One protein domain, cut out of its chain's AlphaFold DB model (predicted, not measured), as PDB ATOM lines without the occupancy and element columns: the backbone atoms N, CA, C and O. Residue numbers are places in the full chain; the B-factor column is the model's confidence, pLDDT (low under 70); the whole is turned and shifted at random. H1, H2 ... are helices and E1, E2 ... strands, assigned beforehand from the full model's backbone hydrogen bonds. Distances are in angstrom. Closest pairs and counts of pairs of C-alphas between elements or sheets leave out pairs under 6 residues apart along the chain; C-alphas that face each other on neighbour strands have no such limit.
ATOM      1  N   THR A 319      62.911 160.402 144.874       93.50
ATOM      2  CA  THR A 319      61.993 161.550 144.775       93.50
ATOM      3  C   THR A 319      62.699 162.875 145.093       93.50
ATOM      4  O   THR A 319      63.578 162.945 145.956       93.50
ATOM      5  N   LEU A 320      62.314 163.949 144.397       93.19
ATOM      6  CA  LEU A 320      62.779 165.308 144.696       93.19
ATOM      7  C   LEU A 320      61.956 165.904 145.842       93.19
ATOM      8  O   LEU A 320      60.726 165.906 145.780       93.19
ATOM      9  N   LYS A 321      62.631 166.460 146.852       92.62
ATOM     10  CA  LYS A 321      62.004 167.252 147.920       92.62
ATOM     11  C   LYS A 321      62.329 168.737 147.677       92.62
ATOM     12  O   LYS A 321      63.481 169.032 147.358       92.62
ATOM     13  N   PRO A 322      61.351 169.661 147.762       90.56
ATOM     14  CA  PRO A 322      61.610 171.092 147.602       90.56
ATOM     15  C   PRO A 322      62.543 171.590 148.710       90.56
ATOM     16  O   PRO A 322      62.573 171.010 149.792       90.56
ATOM     17  N   ASP A 323      63.303 172.646 148.430       92.06
ATOM     18  CA  ASP A 323      64.191 173.339 149.378       92.06
ATOM     19  C   ASP A 323      65.293 172.469 150.032       92.06
ATOM     20  O   ASP A 323      65.940 172.874 150.998       92.06
ATOM     21  N   HIS A 324      65.560 171.284 149.469       94.69
ATOM     22  CA  HIS A 324      66.596 170.350 149.918       94.69
ATOM     23  C   HIS A 324      67.500 169.921 148.757       94.69
ATOM     24  O   HIS A 324      67.031 169.626 147.657       94.69
ATOM     25  N   VAL A 325      68.798 169.796 149.028       95.56
ATOM     26  CA  VAL A 325      69.773 169.165 148.132       95.56
ATOM     27  C   VAL A 325      69.864 167.676 148.456       95.56
ATOM     28  O   VAL A 325      70.075 167.296 149.610       95.56
ATOM     29  N   GLY A 326      69.723 166.827 147.438       96.19
ATOM     30  CA  GLY A 326      69.853 165.378 147.573       96.19
ATOM     31  C   GLY A 326      71.307 164.919 147.471       96.19
ATOM     32  O   GLY A 326      71.949 165.112 146.439       96.19
ATOM     33  N   ILE A 327      71.818 164.259 148.513       96.81
ATOM     34  CA  ILE A 327      73.078 163.502 148.473       96.81
ATOM     35  C   ILE A 327      72.736 162.013 148.367       96.81
ATOM     36  O   ILE A 327      72.163 161.411 149.278       96.81
ATOM     37  N   LEU A 328      73.053 161.421 147.223       97.25
ATOM     38  CA  LEU A 328      72.782 160.041 146.844       97.25
ATOM     39  C   LEU A 328      73.872 159.124 147.403       97.25
ATOM     40  O   LEU A 328      75.048 159.307 147.096       97.25
ATOM     41  N   SER A 329      73.501 158.098 148.172       97.25
ATOM     42  CA  SER A 329      74.470 157.072 148.578       97.25
ATOM     43  C   SER A 329      74.668 156.027 147.477       97.25
ATOM     44  O   SER A 329      73.697 155.549 146.877       97.25
ATOM     45  N   HIS A 330      75.923 155.628 147.247       97.56
ATOM     46  CA  HIS A 330      76.286 154.428 146.482       97.56
ATOM     47  C   HIS A 330      76.522 153.192 147.375       97.56
ATOM     48  O   HIS A 330      76.865 152.122 146.861       97.56
ATOM     49  N   LEU A 405      80.160 157.282 153.703       93.88
ATOM     50  CA  LEU A 405      81.077 157.480 154.836       93.88
ATOM     51  C   LEU A 405      81.027 158.896 155.439       93.88
ATOM     52  O   LEU A 405      81.052 159.030 156.663       93.88
ATOM     53  N   GLY A 406      80.915 159.924 154.595       93.25
ATOM     54  CA  GLY A 406      80.796 161.324 155.001       93.25
ATOM     55  C   GLY A 406      79.587 161.576 155.896       93.25
ATOM     56  O   GLY A 406      79.742 161.979 157.049       93.25
ATOM     57  N   ILE A 407      78.391 161.238 155.409       95.88
ATOM     58  CA  ILE A 407      77.138 161.332 156.176       95.88
ATOM     59  C   ILE A 407      77.207 160.457 157.432       95.88
ATOM     60  O   ILE A 407      76.941 160.929 158.529       95.88
ATOM     61  N   LYS A 408      77.657 159.204 157.297       94.25
ATOM     62  CA  LYS A 408      77.781 158.227 158.392       94.25
ATOM     63  C   LYS A 408      78.698 158.686 159.535       94.25
ATOM     64  O   LYS A 408      78.577 158.167 160.642       94.25
ATOM     65  N   SER A 409      79.608 159.630 159.282       92.94
ATOM     66  CA  SER A 409      80.470 160.228 160.310       92.94
ATOM     67  C   SER A 409      79.785 161.308 161.162       92.94
ATOM     68  O   SER A 409      80.313 161.660 162.216       92.94
ATOM     69  N   ARG A 410      78.620 161.817 160.733       94.25
ATOM     70  CA  ARG A 410      77.874 162.907 161.378       94.25
ATOM     71  C   ARG A 410      76.491 162.420 161.822       94.25
ATOM     72  O   ARG A 410      75.555 162.333 161.029       94.25
ATOM     73  N   GLU A 411      76.372 162.062 163.100       94.75
ATOM     74  CA  GLU A 411      75.153 161.485 163.690       94.75
ATOM     75  C   GLU A 411      73.924 162.400 163.537       94.75
ATOM     76  O   GLU A 411      72.818 161.920 163.297       94.75
ATOM     77  N   ASP A 412      74.122 163.715 163.566       94.69
ATOM     78  CA  ASP A 412      73.120 164.746 163.293       94.69
ATOM     79  C   ASP A 412      72.586 164.713 161.846       94.69
ATOM     80  O   ASP A 412      71.399 164.944 161.630       94.69
ATOM     81  N   TYR A 413      73.402 164.338 160.856       94.44
ATOM     82  CA  TYR A 413      72.946 164.187 159.467       94.44
ATOM     83  C   TYR A 413      72.226 162.843 159.269       94.44
ATOM     84  O   TYR A 413      71.192 162.787 158.602       94.44
ATOM     85  N   VAL A 414      72.724 161.770 159.897       95.25
ATOM     86  CA  VAL A 414      72.096 160.432 159.866       95.25
ATOM     87  C   VAL A 414      70.737 160.411 160.575       95.25
ATOM     88  O   VAL A 414      69.865 159.641 160.187       95.25
ATOM     89  N   THR A 415      70.539 161.231 161.609       95.00
ATOM     90  CA  THR A 415      69.282 161.251 162.380       95.00
ATOM     91  C   THR A 415      68.220 162.186 161.807       95.00
ATOM     92  O   THR A 415      67.042 161.846 161.885       95.00
ATOM     93  N   ASN A 416      68.602 163.330 161.225       95.31
ATOM     94  CA  ASN A 416      67.638 164.343 160.768       95.31
ATOM     95  C   ASN A 416      67.381 164.340 159.251       95.31
ATOM     96  O   ASN A 416      66.299 164.741 158.829       95.31
ATOM     97  N   TYR A 417      68.350 163.914 158.429       96.38
ATOM     98  CA  TYR A 417      68.323 164.147 156.975       96.38
ATOM     99  C   TYR A 417      68.418 162.876 156.117       96.38
ATOM    100  O   TYR A 417      68.113 162.924 154.924       96.38
ATOM    101  N   TRP A 418      68.844 161.744 156.684       97.38
ATOM    102  CA  TRP A 418      68.984 160.476 155.962       97.38
ATOM    103  C   TRP A 418      67.645 159.739 155.795       97.38
ATOM    104  O   TRP A 418      67.013 159.307 156.758       97.38
ATOM    105  N   ASP A 419      67.258 159.528 154.541       97.00
ATOM    106  CA  ASP A 419      66.111 158.729 154.124       97.00
ATOM    107  C   ASP A 419      66.563 157.288 153.840       97.00
ATOM    108  O   ASP A 419      67.417 157.041 152.982       97.00
ATOM    109  N   THR A 420      66.024 156.325 154.593       95.81
ATOM    110  CA  THR A 420      66.476 154.920 154.548       95.81
ATOM    111  C   THR A 420      65.859 154.127 153.396       95.81
ATOM    112  O   THR A 420      66.474 153.159 152.946       95.81
ATOM    113  N   ASP A 421      64.697 154.540 152.888       94.94
ATOM    114  CA  ASP A 421      64.012 153.854 151.788       94.94
ATOM    115  C   ASP A 421      64.483 154.406 150.433       94.94
ATOM    116  O   ASP A 421      64.800 153.639 149.519       94.94
ATOM    117  N   GLU A 422      64.643 155.729 150.333       94.75
ATOM    118  CA  GLU A 422      65.227 156.397 149.159       94.75
ATOM    119  C   GLU A 422      66.764 156.323 149.130       94.75
ATOM    120  O   GLU A 422      67.386 156.571 148.096       94.75
ATOM    121  N   GLY A 423      67.421 155.995 150.247       96.62
ATOM    122  CA  GLY A 423      68.881 155.903 150.332       96.62
ATOM    123  C   GLY A 423      69.593 157.220 150.029       96.62
ATOM    124  O   GLY A 423      70.610 157.229 149.324       96.62
ATOM    125  N   CYS A 424      69.011 158.330 150.477       97.00
ATOM    126  CA  CYS A 424      69.409 159.687 150.129       97.00
ATOM    127  C   CYS A 424      69.424 160.571 151.378       97.00
ATOM    128  O   CYS A 424      68.544 160.466 152.226       97.00
ATOM    129  N   THR A 425      70.407 161.462 151.490       97.38
ATOM    130  CA  THR A 425      70.406 162.509 152.516       97.38
ATOM    131  C   THR A 425      69.822 163.776 151.917       97.38
ATOM    132  O   THR A 425      70.413 164.345 151.001       97.38
ATOM    133  N   TYR A 426      68.675 164.214 152.424       97.25
ATOM    134  CA  TYR A 426      68.020 165.449 152.011       97.25
ATOM    135  C   TYR A 426      68.474 166.576 152.933       97.25
ATOM    136  O   TYR A 426      67.979 166.708 154.049       97.25
ATOM    137  N   LEU A 427      69.444 167.365 152.481       95.94
ATOM    138  CA  LEU A 427      70.054 168.432 153.270       95.94
ATOM    139  C   LEU A 427      69.393 169.781 152.917       95.94
ATOM    140  O   LEU A 427      69.473 170.168 151.749       95.94
ATOM    141  N   PRO A 428      68.750 170.499 153.862       95.62
ATOM    142  CA  PRO A 428      68.111 171.787 153.580       95.62
ATOM    143  C   PRO A 428      69.086 172.792 152.965       95.62
ATOM    144  O   PRO A 428      70.261 172.837 153.353       95.62
ATOM    145  N   ILE A 429      68.618 173.617 152.026       94.00
ATOM    146  CA  ILE A 429      69.459 174.605 151.328       94.00
ATOM    147  C   ILE A 429      70.150 175.553 152.324       94.00
ATOM    148  O   ILE A 429      71.314 175.911 152.127       94.00
ATOM    149  N   GLU A 430      69.500 175.887 153.438       92.75
ATOM    150  CA  GLU A 430      70.055 176.711 154.515       92.75
ATOM    151  C   GLU A 430      71.283 176.066 155.166       92.75
ATOM    152  O   GLU A 430      72.220 176.777 155.524       92.75
ATOM    153  N   GLU A 431      71.313 174.737 155.315       93.50
ATOM    154  CA  GLU A 431      72.491 174.019 155.815       93.50
ATOM    155  C   GLU A 431      73.587 173.940 154.749       93.50
ATOM    156  O   GLU A 431      74.757 174.182 155.049       93.50
ATOM    157  N   VAL A 432      73.228 173.702 153.482       92.12
ATOM    158  CA  VAL A 432      74.198 173.690 152.372       92.12
ATOM    159  C   VAL A 432      74.914 175.038 152.234       92.12
ATOM    160  O   VAL A 432      76.121 175.066 151.999       92.12
ATOM    161  N   VAL A 433      74.204 176.153 152.421       91.12
ATOM    162  CA  VAL A 433      74.766 177.516 152.341       91.12
ATOM    163  C   VAL A 433      75.643 177.873 153.554       91.12
ATOM    164  O   VAL A 433      76.527 178.721 153.430       91.12
ATOM    165  N   LYS A 434      75.470 177.213 154.710       92.88
ATOM    166  CA  LYS A 434      76.361 177.367 155.882       92.88
ATOM    167  C   LYS A 434      77.688 176.614 155.730       92.88
ATOM    168  O   LYS A 434      78.663 176.969 156.394       92.88
ATOM    169  N   LEU A 435      77.733 175.570 154.903       91.06
ATOM    170  CA  LEU A 435      78.907 174.712 154.742       91.06
ATOM    171  C   LEU A 435      79.954 175.338 153.811       91.06
ATOM    172  O   LEU A 435      79.665 175.758 152.692       91.06
ATOM    173  N   THR A 436      81.217 175.327 154.240       91.38
ATOM    174  CA  THR A 436      82.339 175.596 153.326       91.38
ATOM    175  C   THR A 436      82.528 174.431 152.350       91.38
ATOM    176  O   THR A 436      82.148 173.299 152.652       91.38
ATOM    177  N   ARG A 437      83.162 174.682 151.191       88.88
ATOM    178  CA  ARG A 437      83.423 173.644 150.172       88.88
ATOM    179  C   ARG A 437      84.032 172.357 150.761       88.88
ATOM    180  O   ARG A 437      83.366 171.337 150.632       88.88
ATOM    181  N   PRO A 438      85.149 172.390 151.520       91.69
ATOM    182  CA  PRO A 438      85.712 171.176 152.117       91.69
ATOM    183  C   PRO A 438      84.743 170.449 153.057       91.69
ATOM    184  O   PRO A 438      84.628 169.235 152.987       91.69
ATOM    185  N   GLN A 439      83.971 171.174 153.878       93.19
ATOM    186  CA  GLN A 439      82.991 170.561 154.788       93.19
ATOM    187  C   GLN A 439      81.797 169.924 154.063       93.19
ATOM    188  O   GLN A 439      81.104 169.101 154.667       93.19
ATOM    189  N   PHE A 440      81.529 170.323 152.818       93.38
ATOM    190  CA  PHE A 440      80.551 169.691 151.936       93.38
ATOM    191  C   PHE A 440      81.173 168.508 151.181       93.38
ATOM    192  O   PHE A 440      80.565 167.446 151.114       93.38
ATOM    193  N   ASP A 441      82.409 168.640 150.701       92.75
ATOM    194  CA  ASP A 441      83.155 167.550 150.062       92.75
ATOM    195  C   ASP A 441      83.382 166.381 151.055       92.75
ATOM    196  O   ASP A 441      83.241 165.212 150.691       92.75
ATOM    197  N   ASP A 442      83.586 166.687 152.342       94.31
ATOM    198  CA  ASP A 442      83.585 165.731 153.461       94.31
ATOM    199  C   ASP A 442      82.259 164.955 153.590       94.31
ATOM    200  O   ASP A 442      82.275 163.783 153.965       94.31
ATOM    201  N   LEU A 443      81.103 165.567 153.286       94.69
ATOM    202  CA  LEU A 443      79.799 164.876 153.293       94.69
ATOM    203  C   LEU A 443      79.659 163.908 152.112       94.69
ATOM    204  O   LEU A 443      78.950 162.910 152.233       94.69
ATOM    205  N   LEU A 444      80.352 164.167 150.998       94.56
ATOM    206  CA  LEU A 444      80.387 163.300 149.812       94.56
ATOM    207  C   LEU A 444      81.379 162.129 149.949       94.56
ATOM    208  O   LEU A 444      81.397 161.222 149.111       94.56
ATOM    209  N   ALA A 445      82.190 162.098 151.012       93.38
ATOM    210  CA  ALA A 445      83.167 161.039 151.243       93.38
ATOM    211  C   ALA A 445      82.524 159.636 151.247       93.38
ATOM    212  O   ALA A 445      81.439 159.419 151.794       93.38
ATOM    213  N   GLY A 446      83.213 158.660 150.646       90.19
ATOM    214  CA  GLY A 446      82.706 157.290 150.492       90.19
ATOM    215  C   GLY A 446      81.619 157.138 149.422       90.19
ATOM    216  O   GLY A 446      80.667 156.400 149.643       90.19
ATOM    217  N   CYS A 447      81.760 157.833 148.286       92.12
ATOM    218  CA  CYS A 447      80.827 157.796 147.149       92.12
ATOM    219  C   CYS A 447      79.405 158.281 147.496       92.12
ATOM    220  O   CYS A 447      78.414 157.606 147.209       92.12
ATOM    221  N   GLY A 448      79.322 159.469 148.102       93.00
ATOM    222  CA  GLY A 448      78.138 160.318 148.001       93.00
ATOM    223  C   GLY A 448      78.173 161.116 146.692       93.00
ATOM    224  O   GLY A 448      79.184 161.743 146.380       93.00
ATOM    225  N   GLU A 449      77.086 161.094 145.929       94.62
ATOM    226  CA  GLU A 449      76.897 161.863 144.687       94.62
ATOM    227  C   GLU A 449      75.835 162.951 144.921       94.62
ATOM    228  O   GLU A 449      74.865 162.711 145.635       94.62
ATOM    229  N   VAL A 450      75.987 164.154 144.358       95.56
ATOM    230  CA  VAL A 450      74.938 165.190 144.459       95.56
ATOM    231  C   VAL A 450      73.945 165.017 143.316       95.56
ATOM    232  O   VAL A 450      74.337 165.011 142.150       95.56
ATOM    233  N   ASP A 451      72.658 164.938 143.639       94.62
ATOM    234  CA  ASP A 451      71.577 164.936 142.657       94.62
ATOM    235  C   ASP A 451      71.476 166.306 141.974       94.62
ATOM    236  O   ASP A 451      70.882 167.241 142.518       94.62
ATOM    237  N   GLU A 452      72.053 166.432 140.775       92.25
ATOM    238  CA  GLU A 452      72.027 167.655 139.956       92.25
ATOM    239  C   GLU A 452      70.609 168.228 139.806       92.25
ATOM    240  O   GLU A 452      70.419 169.442 139.825       92.25
ATOM    241  N   GLU A 453      69.605 167.360 139.700       89.94
ATOM    242  CA  GLU A 453      68.208 167.743 139.511       89.94
ATOM    243  C   GLU A 453      67.539 168.332 140.770       89.94
ATOM    244  O   GLU A 453      66.462 168.928 140.643       89.94
ATOM    245  N   SER A 454      68.165 168.193 141.947       92.44
ATOM    246  CA  SER A 454      67.778 168.876 143.195       92.44
ATOM    247  C   SER A 454      68.354 170.295 143.305       92.44
ATOM    248  O   SER A 454      67.862 171.107 144.085       92.44
ATOM    249  N   LEU A 455      69.361 170.635 142.490       90.62
ATOM    250  CA  LEU A 455      70.033 171.936 142.505       90.62
ATOM    251  C   LEU A 455      69.256 172.969 141.673       90.62
ATOM    252  O   LEU A 455      69.695 173.395 140.602       90.62
ATOM    253  N   THR A 456      68.078 173.352 142.172       86.81
ATOM    254  CA  THR A 456      67.134 174.263 141.500       86.81
ATOM    255  C   THR A 456      67.661 175.690 141.343       86.81
ATOM    256  O   THR A 456      67.399 176.311 140.314       86.81
ATOM    257  N   ASP A 457      68.425 176.211 142.311       87.06
ATOM    258  CA  ASP A 457      69.120 177.500 142.188       87.06
ATOM    259  C   ASP A 457      70.392 177.361 141.322       87.06
ATOM    260  O   ASP A 457      71.340 176.680 141.733       87.06
ATOM    261  N   PRO A 458      70.495 178.057 140.169       87.25
ATOM    262  CA  PRO A 458      71.695 178.042 139.335       87.25
ATOM    263  C   PRO A 458      72.962 178.536 140.047       87.25
ATOM    264  O   PRO A 458      74.065 178.138 139.661       87.25
ATOM    265  N   ARG A 459      72.844 179.389 141.075       86.94
ATOM    266  CA  ARG A 459      73.995 179.910 141.832       86.94
ATOM    267  C   ARG A 459      74.548 178.851 142.778       86.94
ATOM    268  O   ARG A 459      75.750 178.592 142.742       86.94
ATOM    269  N   LEU A 460      73.687 178.203 143.563       87.12
ATOM    270  CA  LEU A 460      74.031 177.038 144.377       87.12
ATOM    271  C   LEU A 460      74.581 175.898 143.509       87.12
ATOM    272  O   LEU A 460      75.635 175.344 143.824       87.12
ATOM    273  N   ARG A 461      73.929 175.613 142.374       89.88
ATOM    274  CA  ARG A 461      74.374 174.610 141.398       89.88
ATOM    275  C   ARG A 461      75.778 174.902 140.873       89.88
ATOM    276  O   ARG A 461      76.639 174.026 140.923       89.88
ATOM    277  N   GLY A 462      76.029 176.132 140.423       85.38
ATOM    278  CA  GLY A 462      77.354 176.572 139.988       85.38
ATOM    279  C   GLY A 462      78.393 176.442 141.102       85.38
ATOM    280  O   GLY A 462      79.454 175.864 140.889       85.38
ATOM    281  N   LEU A 463      78.067 176.887 142.318       84.19
ATOM    282  CA  LEU A 463      78.978 176.807 143.459       84.19
ATOM    283  C   LEU A 463      79.327 175.360 143.848       84.19
ATOM    284  O   LEU A 463      80.424 175.143 144.355       84.19
ATOM    285  N   ILE A 464      78.422 174.393 143.654       87.81
ATOM    286  CA  ILE A 464      78.644 172.966 143.955       87.81
ATOM    287  C   ILE A 464      79.406 172.257 142.825       87.81
ATOM    288  O   ILE A 464      80.403 171.593 143.092       87.81
TER     289      ILE A 464
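What this domain is: This is residues 319 to 330 and 405 to 464 of the 710 residues of the protein "RRM domain-containing protein" of Schistosoma rodhaini (UniProt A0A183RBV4). A small sheet of three strands stands near the middle of a rounded body, and five short helices are set round it with few contacts among themselves. H1 and H2 meet at a corner by their link on one side, H3 follows directly where E2 ends, H5 is near H3 beyond that end of the sheet, and H4 stands off the sheet, close to H3 and H5. The 72 printed residues hold five named helices and three named strands in the order E1 H1 H2 E2 H3 H4 E3 H5; the sheet, in the order E2, E1, E3, is antiparallel, and the class is mixed, helices and strands. The whole is compact, with a radius of gyration of the C-alphas of 11.1 A and spans of 28 by 27 by 20 A.

How they stand to each other: E1, residues 324 to 329, is the inner strand. E2, residues 424 to 428, is antiparallel to it at 156 degrees, with N 327 and O 425 2.9 A apart. E3, residues 448 to 450, is antiparallel to E1 at 143 degrees, with N 328 and O 449 2.7 A apart. E2, H3 at residues 429 to 434, H4 at residues 437 to 441, and E3 form a split strand-helix-strand unit, two strands running the same way with E1 between them; its crossover is right-handed. H3 only grazes the sheet, and the closest C-alphas of H3 and E1, Ile 429 and His 324, are 5.3 A apart. H1, residues 405 to 408, and H2, residues 411 to 416, also only graze it. H1 and H2 only just touch, only at the corner, with 3 pairs of C-alphas within 8 A, the closest Ile 407 and Tyr 413 at 6.0 A. H4 is not on the sheet; it is close to H3 but not clearly touching, at 7.5 A between the C-alphas of Val 432 and Phe 440. H5, residues 458 to 464, is near H3, and is only just not on the sheet, with 4 pairs of C-alphas within 10 A. In H2, H3, H4 and H5 every O i to N i+4 pair is within hydrogen-bond range; H1 is too short for one.

Where its parts are: E1 spans 15.5 A from C-alpha 324 at (66.596, 170.350, 149.918), E2 12.6 A and E3 6.8 A. H1 measures 4.9 A, H2 8.6 A, H3 8.7 A and H4 6.1 A. H5 spans 9.8 A and ends at C-alpha 464 at (78.644, 172.966, 143.955).

The domain as a whole: The C-alphas farthest apart, Glu 411 and Pro 458, are 29.7 A apart. Residues 331 to 404 are not printed, and C-alphas 330 and 405 are 10.1 A apart across the cut. Of the links that are printed whole, none is long. Mean pLDDT of the printed part is 93.2, and no printed residue is under 70.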